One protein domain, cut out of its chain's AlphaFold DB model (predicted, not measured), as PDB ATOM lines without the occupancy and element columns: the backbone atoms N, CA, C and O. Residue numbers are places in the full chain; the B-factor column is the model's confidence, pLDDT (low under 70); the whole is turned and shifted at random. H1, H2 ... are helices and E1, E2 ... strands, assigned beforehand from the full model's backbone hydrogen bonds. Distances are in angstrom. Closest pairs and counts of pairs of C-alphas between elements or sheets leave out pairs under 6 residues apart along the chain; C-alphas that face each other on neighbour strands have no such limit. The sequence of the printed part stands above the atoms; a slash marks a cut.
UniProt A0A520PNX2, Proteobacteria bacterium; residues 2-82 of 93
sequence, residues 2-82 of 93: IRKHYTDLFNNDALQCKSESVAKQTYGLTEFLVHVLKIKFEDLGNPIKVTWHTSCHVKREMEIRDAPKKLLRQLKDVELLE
ATOM      1  N   ILE A   2      90.775 -56.891 187.333       86.94
ATOM      2  CA  ILE A   2      90.987 -55.526 186.777       86.94
ATOM      3  C   ILE A   2      92.443 -55.050 186.911       86.94
ATOM      4  O   ILE A   2      93.053 -54.603 185.951       86.94
ATOM      5  N   ARG A   3      93.042 -55.212 188.092       85.69
ATOM      6  CA  ARG A   3      94.419 -54.765 188.342       85.69
ATOM      7  C   ARG A   3      95.489 -55.506 187.523       85.69
ATOM      8  O   ARG A   3      96.535 -54.926 187.266       85.69
ATOM      9  N   LYS A   4      95.259 -56.779 187.172       83.75
ATOM     10  CA  LYS A   4      96.270 -57.638 186.519       83.75
ATOM     11  C   LYS A   4      96.031 -57.903 185.035       83.75
ATOM     12  O   LYS A   4      97.005 -57.942 184.307       83.75
ATOM     13  N   HIS A   5      94.779 -58.061 184.606       88.44
ATOM     14  CA  HIS A   5      94.449 -58.539 183.254       88.44
ATOM     15  C   HIS A   5      93.732 -57.492 182.399       88.44
ATOM     16  O   HIS A   5      93.536 -57.700 181.209       88.44
ATOM     17  N   TYR A   6      93.288 -56.371 182.982       90.31
ATOM     18  CA  TYR A   6      92.524 -55.371 182.229       90.31
ATOM     19  C   TYR A   6      93.369 -54.662 181.175       90.31
ATOM     20  O   TYR A   6      92.851 -54.317 180.123       90.31
ATOM     21  N   THR A   7      94.661 -54.474 181.438       90.31
ATOM     22  CA  THR A   7      95.610 -53.871 180.495       90.31
ATOM     23  C   THR A   7      95.804 -54.727 179.252       90.31
ATOM     24  O   THR A   7      95.881 -54.191 178.150       90.31
ATOM     25  N   ASP A   8      95.796 -56.052 179.411       92.25
ATOM     26  CA  ASP A   8      96.049 -56.988 178.314       92.25
ATOM     27  C   ASP A   8      94.963 -56.919 177.233       92.25
ATOM     28  O   ASP A   8      95.233 -57.168 176.059       92.25
ATOM     29  N   LEU A   9      93.745 -56.519 177.618       92.62
ATOM     30  CA  LEU A   9      92.613 -56.329 176.708       92.62
ATOM     31  C   LEU A   9      92.785 -55.133 175.759       92.62
ATOM     32  O   LEU A   9      92.128 -55.098 174.724       92.62
ATOM     33  N   PHE A  10      93.639 -54.161 176.099       93.81
ATOM     34  CA  PHE A  10      93.825 -52.917 175.340       93.81
ATOM     35  C   PHE A  10      95.246 -52.772 174.783       93.81
ATOM     36  O   PHE A  10      95.689 -51.663 174.487       93.81
ATOM     37  N   ASN A  11      95.981 -53.876 174.642       91.25
ATOM     38  CA  ASN A  11      97.318 -53.854 174.056       91.25
ATOM     39  C   ASN A  11      97.282 -53.304 172.621       91.25
ATOM     40  O   ASN A  11      96.583 -53.841 171.764       91.25
ATOM     41  N   ASN A  12      98.083 -52.265 172.356       92.19
ATOM     42  CA  ASN A  12      98.127 -51.533 171.083       92.19
ATOM     43  C   ASN A  12      96.817 -50.808 170.709       92.19
ATOM     44  O   ASN A  12      96.642 -50.416 169.555       92.19
ATOM     45  N   ASP A  13      95.912 -50.604 171.668       95.75
ATOM     46  CA  ASP A  13      94.696 -49.808 171.497       95.75
ATOM     47  C   ASP A  13      94.900 -48.366 172.003       95.75
ATOM     48  O   ASP A  13      95.701 -48.099 172.904       95.75
ATOM     49  N   ALA A  14      94.129 -47.414 171.472       96.06
ATOM     50  CA  ALA A  14      94.152 -46.018 171.919       96.06
ATOM     51  C   ALA A  14      93.820 -45.850 173.420       96.06
ATOM     52  O   ALA A  14      94.150 -44.828 174.031       96.06
ATOM     53  N   LEU A  15      93.160 -46.836 174.030       95.19
ATOM     54  CA  LEU A  15      92.775 -46.856 175.436       95.19
ATOM     55  C   LEU A  15      93.826 -47.475 176.362       95.19
ATOM     56  O   LEU A  15      93.612 -47.449 177.577       95.19
ATOM     57  N   GLN A  16      94.961 -47.965 175.853       94.12
ATOM     58  CA  GLN A  16      95.987 -48.630 176.662       94.12
ATOM     59  C   GLN A  16      96.385 -47.803 177.895       94.12
ATOM     60  O   GLN A  16      96.204 -48.254 179.027       94.12
ATOM     61  N   CYS A  17      96.785 -46.541 177.710       94.19
ATOM     62  CA  CYS A  17      97.161 -45.653 178.818       94.19
ATOM     63  C   CYS A  17      96.032 -45.458 179.851       94.19
ATOM     64  O   CYS A  17      96.289 -45.337 181.052       94.19
ATOM     65  N   LYS A  18      94.768 -45.428 179.406       94.69
ATOM     66  CA  LYS A  18      93.614 -45.304 180.311       94.69
ATOM     67  C   LYS A  18      93.405 -46.590 181.108       94.69
ATOM     68  O   LYS A  18      93.182 -46.510 182.314       94.69
ATOM     69  N   SER A  19      93.515 -47.752 180.464       94.94
ATOM     70  CA  SER A  19      93.400 -49.053 181.134       94.94
ATOM     71  C   SER A  19      94.470 -49.233 182.215       94.94
ATOM     72  O   SER A  19      94.144 -49.640 183.328       94.94
ATOM     73  N   GLU A  20      95.712 -48.819 181.946       93.50
ATOM     74  CA  GLU A  20      96.802 -48.843 182.926       93.50
ATOM     75  C   GLU A  20      96.520 -47.927 184.119       93.50
ATOM     76  O   GLU A  20      96.766 -48.304 185.265       93.50
ATOM     77  N   SER A  21      95.989 -46.727 183.869       95.00
ATOM     78  CA  SER A  21      95.614 -45.787 184.929       95.00
ATOM     79  C   SER A  21      94.526 -46.363 185.841       95.00
ATOM     80  O   SER A  21      94.650 -46.303 187.064       95.00
ATOM     81  N   VAL A  22      93.496 -46.988 185.259       94.81
ATOM     82  CA  VAL A  22      92.425 -47.661 186.014       94.81
ATOM     83  C   VAL A  22      92.981 -48.837 186.816       94.81
ATOM     84  O   VAL A  22      92.700 -48.953 188.010       94.81
ATOM     85  N   ALA A  23      93.805 -49.686 186.198       92.88
ATOM     86  CA  ALA A  23      94.408 -50.834 186.865       92.88
ATOM     87  C   ALA A  23      95.269 -50.408 188.068       92.88
ATOM     88  O   ALA A  23      95.151 -50.999 189.141       92.88
ATOM     89  N   LYS A  24      96.067 -49.338 187.926       92.06
ATOM     90  CA  LYS A  24      96.918 -48.780 188.997       92.06
ATOM     91  C   LYS A  24      96.128 -48.200 190.173       92.06
ATOM     92  O   LYS A  24      96.638 -48.199 191.289       92.06
ATOM     93  N   GLN A  25      94.908 -47.721 189.934       92.31
ATOM     94  CA  GLN A  25      94.025 -47.148 190.960       92.31
ATOM     95  C   GLN A  25      93.027 -48.163 191.536       92.31
ATOM     96  O   GLN A  25      92.204 -47.816 192.382       92.31
ATOM     97  N   THR A  26      93.080 -49.419 191.090       92.62
ATOM     98  CA  THR A  26      92.193 -50.479 191.570       92.62
ATOM     99  C   THR A  26      92.880 -51.293 192.660       92.62
ATOM    100  O   THR A  26      93.920 -51.910 192.430       92.62
ATOM    101  N   TYR A  27      92.258 -51.364 193.835       89.75
ATOM    102  CA  TYR A  27      92.788 -52.063 195.008       89.75
ATOM    103  C   TYR A  27      91.830 -53.152 195.483       89.75
ATOM    104  O   TYR A  27      90.614 -53.045 195.315       89.75
ATOM    105  N   GLY A  28      92.367 -54.190 196.131       88.69
ATOM    106  CA  GLY A  28      91.522 -55.060 196.949       88.69
ATOM    107  C   GLY A  28      91.000 -54.280 198.158       88.69
ATOM    108  O   GLY A  28      91.739 -53.479 198.724       88.69
ATOM    109  N   LEU A  29      89.758 -54.510 198.596       91.06
ATOM    110  CA  LEU A  29      89.161 -53.716 199.681       91.06
ATOM    111  C   LEU A  29      90.030 -53.709 200.949       91.06
ATOM    112  O   LEU A  29      90.378 -52.653 201.465       91.06
ATOM    113  N   THR A  30      90.438 -54.882 201.431       91.38
ATOM    114  CA  THR A  30      91.265 -54.986 202.643       91.38
ATOM    115  C   THR A  30      92.650 -54.371 202.456       91.38
ATOM    116  O   THR A  30      93.190 -53.785 203.387       91.38
ATOM    117  N   GLU A  31      93.222 -54.470 201.254       90.75
ATOM    118  CA  GLU A  31      94.486 -53.812 200.915       90.75
ATOM    119  C   GLU A  31      94.333 -52.289 200.969       90.75
ATOM    120  O   GLU A  31      95.148 -51.619 201.595       90.75
ATOM    121  N   PHE A  32      93.267 -51.744 200.383       93.06
ATOM    122  CA  PHE A  32      92.976 -50.314 200.400       93.06
ATOM    123  C   PHE A  32      92.812 -49.782 201.828       93.06
ATOM    124  O   PHE A  32      93.451 -48.799 202.206       93.06
ATOM    125  N   LEU A  33      92.014 -50.470 202.651       95.31
ATOM    126  CA  LEU A  33      91.777 -50.089 204.044       95.31
ATOM    127  C   LEU A  33      93.072 -50.077 204.871       95.31
ATOM    128  O   LEU A  33      93.299 -49.155 205.654       95.31
ATOM    129  N   VAL A  34      93.939 -51.077 204.683       93.75
ATOM    130  CA  VAL A  34      95.184 -51.213 205.455       93.75
ATOM    131  C   VAL A  34      96.303 -50.316 204.928       93.75
ATOM    132  O   VAL A  34      96.989 -49.668 205.717       93.75
ATOM    133  N   HIS A  35      96.532 -50.293 203.617       91.62
ATOM    134  CA  HIS A  35      97.728 -49.692 203.025       91.62
ATOM    135  C   HIS A  35      97.510 -48.261 202.531       91.62
ATOM    136  O   HIS A  35      98.443 -47.461 202.611       91.62
ATOM    137  N   VAL A  36      96.300 -47.926 202.067       94.12
ATOM    138  CA  VAL A  36      95.971 -46.579 201.578       94.12
ATOM    139  C   VAL A  36      95.349 -45.743 202.690       94.12
ATOM    140  O   VAL A  36      95.945 -44.750 203.102       94.12
ATOM    141  N   LEU A  37      94.198 -46.161 203.226       96.50
ATOM    142  CA  LEU A  37      93.507 -45.408 204.282       96.50
ATOM    143  C   LEU A  37      94.180 -45.530 205.650       96.50
ATOM    144  O   LEU A  37      94.000 -44.654 206.491       96.50
ATOM    145  N   LYS A  38      94.942 -46.608 205.880       95.62
ATOM    146  CA  LYS A  38      95.594 -46.911 207.168       95.62
ATOM    147  C   LYS A  38      94.608 -46.845 208.337       95.62
ATOM    148  O   LYS A  38      94.927 -46.315 209.402       95.62
ATOM    149  N   ILE A  39      93.405 -47.376 208.115       96.44
ATOM    150  CA  ILE A  39      92.298 -47.265 209.061       96.44
ATOM    151  C   ILE A  39      92.638 -47.937 210.394       96.44
ATOM    152  O   ILE A  39      93.354 -48.943 210.443       96.44
ATOM    153  N   LYS A  40      92.107 -47.361 211.474       94.75
ATOM    154  CA  LYS A  40      92.133 -47.923 212.822       94.75
ATOM    155  C   LYS A  40      90.704 -48.171 213.266       94.75
ATOM    156  O   LYS A  40      89.909 -47.237 213.258       94.75
ATOM    157  N   PHE A  41      90.387 -49.415 213.600       93.38
ATOM    158  CA  PHE A  41      89.057 -49.756 214.090       93.38
ATOM    159  C   PHE A  41      88.952 -49.575 215.599       93.38
ATOM    160  O   PHE A  41      89.884 -49.877 216.343       93.38
ATOM    161  N   GLU A  42      87.791 -49.085 216.018       93.88
ATOM    162  CA  GLU A  42      87.304 -49.197 217.383       93.88
ATOM    163  C   GLU A  42      86.389 -50.419 217.443       93.88
ATOM    164  O   GLU A  42      85.528 -50.598 216.579       93.88
ATOM    165  N   ASP A  43      86.627 -51.286 218.423       94.25
ATOM    166  CA  ASP A  43      85.800 -52.467 218.621       94.25
ATOM    167  C   ASP A  43      84.532 -52.090 219.387       94.25
ATOM    168  O   ASP A  43      84.603 -51.473 220.449       94.25
ATOM    169  N   LEU A  44      83.383 -52.446 218.820       94.75
ATOM    170  CA  LEU A  44      82.048 -52.184 219.368       94.75
ATOM    171  C   LEU A  44      81.253 -53.490 219.550       94.75
ATOM    172  O   LEU A  44      80.051 -53.451 219.820       94.75
ATOM    173  N   GLY A  45      81.892 -54.637 219.303       92.62
ATOM    174  CA  GLY A  45      81.266 -55.950 219.326       92.62
ATOM    175  C   GLY A  45      81.265 -56.598 220.707       92.62
ATOM    176  O   GLY A  45      81.825 -56.092 221.671       92.62
ATOM    177  N   ASN A  46      80.628 -57.765 220.780       96.62
ATOM    178  CA  ASN A  46      80.800 -58.679 221.906       96.62
ATOM    179  C   ASN A  46      81.914 -59.689 221.584       96.62
ATOM    180  O   ASN A  46      82.121 -59.986 220.402       96.62
ATOM    181  N   PRO A  47      82.542 -60.296 222.608       97.19
ATOM    182  CA  PRO A  47      83.537 -61.345 222.428       97.19
ATOM    183  C   PRO A  47      83.084 -62.461 221.481       97.19
ATOM    184  O   PRO A  47      82.057 -63.106 221.705       97.19
ATOM    185  N   ILE A  48      83.867 -62.708 220.430       97.75
ATOM    186  CA  ILE A  48      83.587 -63.721 219.413       97.75
ATOM    187  C   ILE A  48      84.871 -64.385 218.916       97.75
ATOM    188  O   ILE A  48      85.918 -63.757 218.766       97.75
ATOM    189  N   LYS A  49      84.773 -65.681 218.612       96.88
ATOM    190  CA  LYS A  49      85.835 -66.429 217.939       96.88
ATOM    191  C   LYS A  49      85.503 -66.555 216.465       96.88
ATOM    192  O   LYS A  49      84.416 -67.011 216.111       96.88
ATOM    193  N   VAL A  50      86.442 -66.178 215.611       94.38
ATOM    194  CA  VAL A  50      86.295 -66.270 214.156       94.38
ATOM    195  C   VAL A  50      87.524 -66.927 213.557       94.38
ATOM    196  O   VAL A  50      88.599 -66.932 214.149       94.38
ATOM    197  N   THR A  51      87.384 -67.449 212.348       92.00
ATOM    198  CA  THR A  51      88.529 -67.851 211.537       92.00
ATOM    199  C   THR A  51      88.459 -67.171 210.179       92.00
ATOM    200  O   THR A  51      87.384 -66.768 209.730       92.00
ATOM    201  N   TRP A  52      89.614 -66.994 209.542       88.12
ATOM    202  CA  TRP A  52      89.713 -66.328 208.251       88.12
ATOM    203  C   TRP A  52      90.039 -67.333 207.156       88.12
ATOM    204  O   TRP A  52      91.139 -67.878 207.104       88.12
ATOM    205  N   HIS A  53      89.090 -67.528 206.245       86.25
ATOM    206  CA  HIS A  53      89.312 -68.311 205.040       86.25
ATOM    207  C   HIS A  53      89.856 -67.420 203.924       86.25
ATOM    208  O   HIS A  53      89.159 -66.538 203.413       86.25
ATOM    209  N   THR A  54      91.103 -67.650 203.519       78.06
ATOM    210  CA  THR A  54      91.731 -66.851 202.470       78.06
ATOM    211  C   THR A  54      91.287 -67.324 201.080       78.06
ATOM    212  O   THR A  54      91.464 -68.479 200.702       78.06
ATOM    213  N   SER A  55      90.764 -66.406 200.258       77.31
ATOM    214  CA  SER A  55      90.476 -66.692 198.845       77.31
ATOM    215  C   SER A  55      91.756 -67.006 198.060       77.31
ATOM    216  O   SER A  55      92.724 -66.240 198.077       77.31
ATOM    217  N   CYS A  56      91.731 -68.102 197.297       75.44
ATOM    218  CA  CYS A  56      92.850 -68.565 196.471       75.44
ATOM    219  C   CYS A  56      93.258 -67.516 195.425       75.44
ATOM    220  O   CYS A  56      94.452 -67.304 195.208       75.44
ATOM    221  N   HIS A  57      92.281 -66.827 194.823       71.88
ATOM    222  CA  HIS A  57      92.521 -65.747 193.859       71.88
ATOM    223  C   HIS A  57      93.229 -64.561 194.513       71.88
ATOM    224  O   HIS A  57      94.253 -64.093 194.022       71.88
ATOM    225  N   VAL A  58      92.736 -64.103 195.663       69.69
ATOM    226  CA  VAL A  58      93.326 -62.960 196.374       69.69
ATOM    227  C   VAL A  58      94.762 -63.269 196.811       69.69
ATOM    228  O   VAL A  58      95.656 -62.441 196.637       69.69
ATOM    229  N   LYS A  59      95.014 -64.489 197.295       71.69
ATOM    230  CA  LYS A  59      96.340 -64.903 197.765       71.69
ATOM    231  C   LYS A  59      97.358 -65.094 196.642       71.69
ATOM    232  O   LYS A  59      98.505 -64.682 196.788       71.69
ATOM    233  N   ARG A  60      96.970 -65.785 195.565       71.19
ATOM    234  CA  ARG A  60      97.893 -66.210 194.497       71.19
ATOM    235  C   ARG A  60      98.036 -65.166 193.404       71.19
ATOM    236  O   ARG A  60      99.130 -64.948 192.906       71.19
ATOM    237  N   GLU A  61      96.936 -64.529 193.028       71.69
ATOM    238  CA  GLU A  61      96.913 -63.594 191.908       71.69
ATOM    239  C   GLU A  61      97.215 -62.172 192.374       71.69
ATOM    240  O   GLU A  61      97.981 -61.475 191.719       71.69
ATOM    241  N   MET A  62      96.661 -61.744 193.510       73.31
ATOM    242  CA  MET A  62      96.838 -60.375 194.019       73.31
ATOM    243  C   MET A  62      97.929 -60.260 195.091       73.31
ATOM    244  O   MET A  62      98.253 -59.147 195.485       73.31
ATOM    245  N   GLU A  63      98.489 -61.384 195.560       71.94
ATOM    246  CA  GLU A  63      99.533 -61.454 196.605       71.94
ATOM    247  C   GLU A  63      99.142 -60.789 197.939       71.94
ATOM    248  O   GLU A  63      99.978 -60.521 198.802       71.94
ATOM    249  N   ILE A  64      97.842 -60.583 198.159       75.31
ATOM    250  CA  ILE A  64      97.309 -60.015 199.394       75.31
ATOM    251  C   ILE A  64      97.094 -61.170 200.372       75.31
ATOM    252  O   ILE A  64      96.152 -61.949 200.231       75.31
ATOM    253  N   ARG A  65      97.985 -61.294 201.361       73.31
ATOM    254  CA  ARG A  65      97.929 -62.373 202.366       73.31
ATOM    255  C   ARG A  65      97.460 -61.883 203.731       73.31
ATOM    256  O   ARG A  65      96.522 -62.426 204.298       73.31
ATOM    257  N   ASP A  66      98.050 -60.793 204.214       84.25
ATOM    258  CA  ASP A  66      97.895 -60.413 205.624       84.25
ATOM    259  C   ASP A  66      96.903 -59.279 205.872       84.25
ATOM    260  O   ASP A  66      96.511 -59.056 207.016       84.25
ATOM    261  N   ALA A  67      96.507 -58.528 204.839       90.31
ATOM    262  CA  ALA A  67      95.672 -57.339 205.017       90.31
ATOM    263  C   ALA A  67      94.335 -57.633 205.736       90.31
ATOM    264  O   ALA A  67      94.023 -56.915 206.686       90.31
ATOM    265  N   PRO A  68      93.579 -58.700 205.400       90.81
ATOM    266  CA  PRO A  68      92.350 -59.026 206.125       90.81
ATOM    267  C   PRO A  68      92.604 -59.372 207.597       90.81
ATOM    268  O   PRO A  68      91.970 -58.810 208.488       90.81
ATOM    269  N   LYS A  69      93.594 -60.230 207.875       91.88
ATOM    270  CA  LYS A  69      93.951 -60.608 209.250       91.88
ATOM    271  C   LYS A  69      94.445 -59.417 210.070       91.88
ATOM    272  O   LYS A  69      94.161 -59.340 211.258       91.88
ATOM    273  N   LYS A  70      95.158 -58.465 209.458       93.12
ATOM    274  CA  LYS A  70      95.580 -57.212 210.111       93.12
ATOM    275  C   LYS A  70      94.406 -56.330 210.520       93.12
ATOM    276  O   LYS A  70      94.545 -55.588 211.484       93.12
ATOM    277  N   LEU A  71      93.289 -56.367 209.797       94.44
ATOM    278  CA  LEU A  71      92.071 -55.662 210.200       94.44
ATOM    279  C   LEU A  71      91.406 -56.371 211.383       94.44
ATOM    280  O   LEU A  71      91.114 -55.724 212.381       94.44
ATOM    281  N   LEU A  72      91.253 -57.696 211.310       94.56
ATOM    282  CA  LEU A  72      90.636 -58.488 212.381       94.56
ATOM    283  C   LEU A  72      91.424 -58.412 213.695       94.56
ATOM    284  O   LEU A  72      90.832 -58.223 214.747       94.56
ATOM    285  N   ARG A  73      92.760 -58.461 213.637       93.75
ATOM    286  CA  ARG A  73      93.636 -58.351 214.819       93.75
ATOM    287  C   ARG A  73      93.607 -56.975 215.508       93.75
ATOM    288  O   ARG A  73      94.260 -56.816 216.532       93.75
ATOM    289  N   GLN A  74      92.923 -55.970 214.951       95.12
ATOM    290  CA  GLN A  74      92.715 -54.682 215.634       95.12
ATOM    291  C   GLN A  74      91.545 -54.716 216.618       95.12
ATOM    292  O   GLN A  74      91.483 -53.866 217.504       95.12
ATOM    293  N   LEU A  75      90.630 -55.668 216.454       96.12
ATOM    294  CA  LEU A  75      89.436 -55.817 217.274       96.12
ATOM    295  C   LEU A  75      89.810 -56.609 218.534       96.12
ATOM    296  O   LEU A  75      90.410 -57.679 218.439       96.12
ATOM    297  N   LYS A  76      89.533 -56.048 219.712       94.44
ATOM    298  CA  LYS A  76      89.967 -56.593 221.009       94.44
ATOM    299  C   LYS A  76      89.137 -57.797 221.434       94.44
ATOM    300  O   LYS A  76      89.668 -58.701 222.071       94.44
ATOM    301  N   ASP A  77      87.867 -57.799 221.061       96.50
ATOM    302  CA  ASP A  77      86.891 -58.822 221.406       96.50
ATOM    303  C   ASP A  77      86.801 -59.908 220.317       96.50
ATOM    304  O   ASP A  77      86.027 -60.856 220.429       96.50
ATOM    305  N   VAL A  78      87.632 -59.830 219.273       96.88
ATOM    306  CA  VAL A  78      87.718 -60.852 218.224       96.88
ATOM    307  C   VAL A  78      88.958 -61.720 218.415       96.88
ATOM    308  O   VAL A  78      90.091 -61.300 218.176       96.88
ATOM    309  N   GLU A  79      88.744 -62.986 218.759       96.06
ATOM    310  CA  GLU A  79      89.791 -64.006 218.751       96.06
ATOM    311  C   GLU A  79      89.879 -64.632 217.354       96.06
ATOM    312  O   GLU A  79      88.961 -65.326 216.904       96.06
ATOM    313  N   LEU A  80      90.990 -64.385 216.654       94.75
ATOM    314  CA  LEU A  80      91.252 -64.985 215.349       94.75
ATOM    315  C   LEU A  80      91.924 -66.354 215.516       94.75
ATOM    316  O   LEU A  80      93.100 -66.437 215.866       94.75
ATOM    317  N   LEU A  81      91.183 -67.413 215.208       93.81
ATOM    318  CA  LEU A  81      91.679 -68.785 215.177       93.81
ATOM    319  C   LEU A  81      92.363 -69.074 213.835       93.81
ATOM    320  O   LEU A  81      91.790 -68.819 212.770       93.81
ATOM    321  N   GLU A  82      93.571 -69.633 213.884       88.19
ATOM    322  CA  GLU A  82      94.303 -70.063 212.689       88.19
ATOM    323  C   GLU A  82      93.704 -71.369 212.135       88.19
ATOM    324  O   GLU A  82      93.415 -72.308 212.879       88.19
TER     325      GLU A  82
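AT A GLANCE: This is residues 2 to 82 of the 93 residues of a protein of Proteobacteria bacterium (UniProt A0A520PNX2). The model is a long, thin shape with two parts: at one end H1 and H2 make a small helical arm, and from it the chain passes on into a larger body of wide loops, with the small two-stranded sheet of E1 and E2 at the far end. In the body H3 and H5 meet at about a right angle, while H4 touches no other helix. The printed part has 81 residues, with five named helices and two named strands in the order H1, H2, H3, E1, H4, H5, E2; the sheet has the order E1, E2 and is parallel. The class is mostly helix, though under half of the residues are in named elements. The whole is loose, with a radius of gyration of the C-alphas of 16.8 A, and its outline is a rod of 54 by 24 by 14 A.

HOW THE PARTS SIT: E1, residues 48 to 51, and E2, residues 78 to 81, are parallel neighbours, with 36 degrees between their directions. C-alphas 49 and 79 face each other at 4.7 A, and N 81 and O 50 are within hydrogen-bond range at 2.8 A, as are N 79 and O 48 at 2.9 A. With H4, residues 56 to 60, and H5, residues 67 to 72, between them, these strands form a strand-helix-strand unit, two parallel neighbour strands joined through helices, and its crossover is right-handed. The closest C-alphas of H5 and E2 are those of Leu 72 and Val 78, 6.9 A apart. H5 touches H3, residues 29 to 36, at about perpendicular, 83 degrees; their closest C-alphas are those of Thr 30 and Pro 68, 5.4 A apart. H4 and H5 are apart. H2, residues 16 to 24, is apart from H3 and touches H1, residues 2 to 5, where the closest C-alphas are those of Arg 3 and Ala 23 at 4.2 A. Every O i to N i+4 pair is within hydrogen-bond range in H2, H3, H4 and H5; H1 is too short for such a pair, and its one O i to N i+3 pair is not within range.

IN THESE COORDINATES: E1 runs from Ile 48 to Thr 51 over 10.2 A, and E2 from Val 78 to Leu 81 over 9.4 A, ending at C-alpha 81 (91.679, -68.785, 215.177). H5 spans 9.0 A and H3 10.0 A, with C-alpha 29 at (89.161, -53.716, 199.681). H2, the longest helix by residues, measures 12.4 A. H4 and H1 are short; C-alpha 2 of H1 is at (90.987, -55.526, 186.777).

THE WHOLE: The two C-alphas farthest apart, those of Asn 12 and Pro 47, are 54.3 A apart. The printed part has no cut. The link from H3 to E1, 11 residues, is long; those from H2 to H3, E1 to H4 and H5 to E2 are tight. The mean pLDDT of the printed part is 90.0; residue 58, in H4, is under 70, and H4 has a mean of 72.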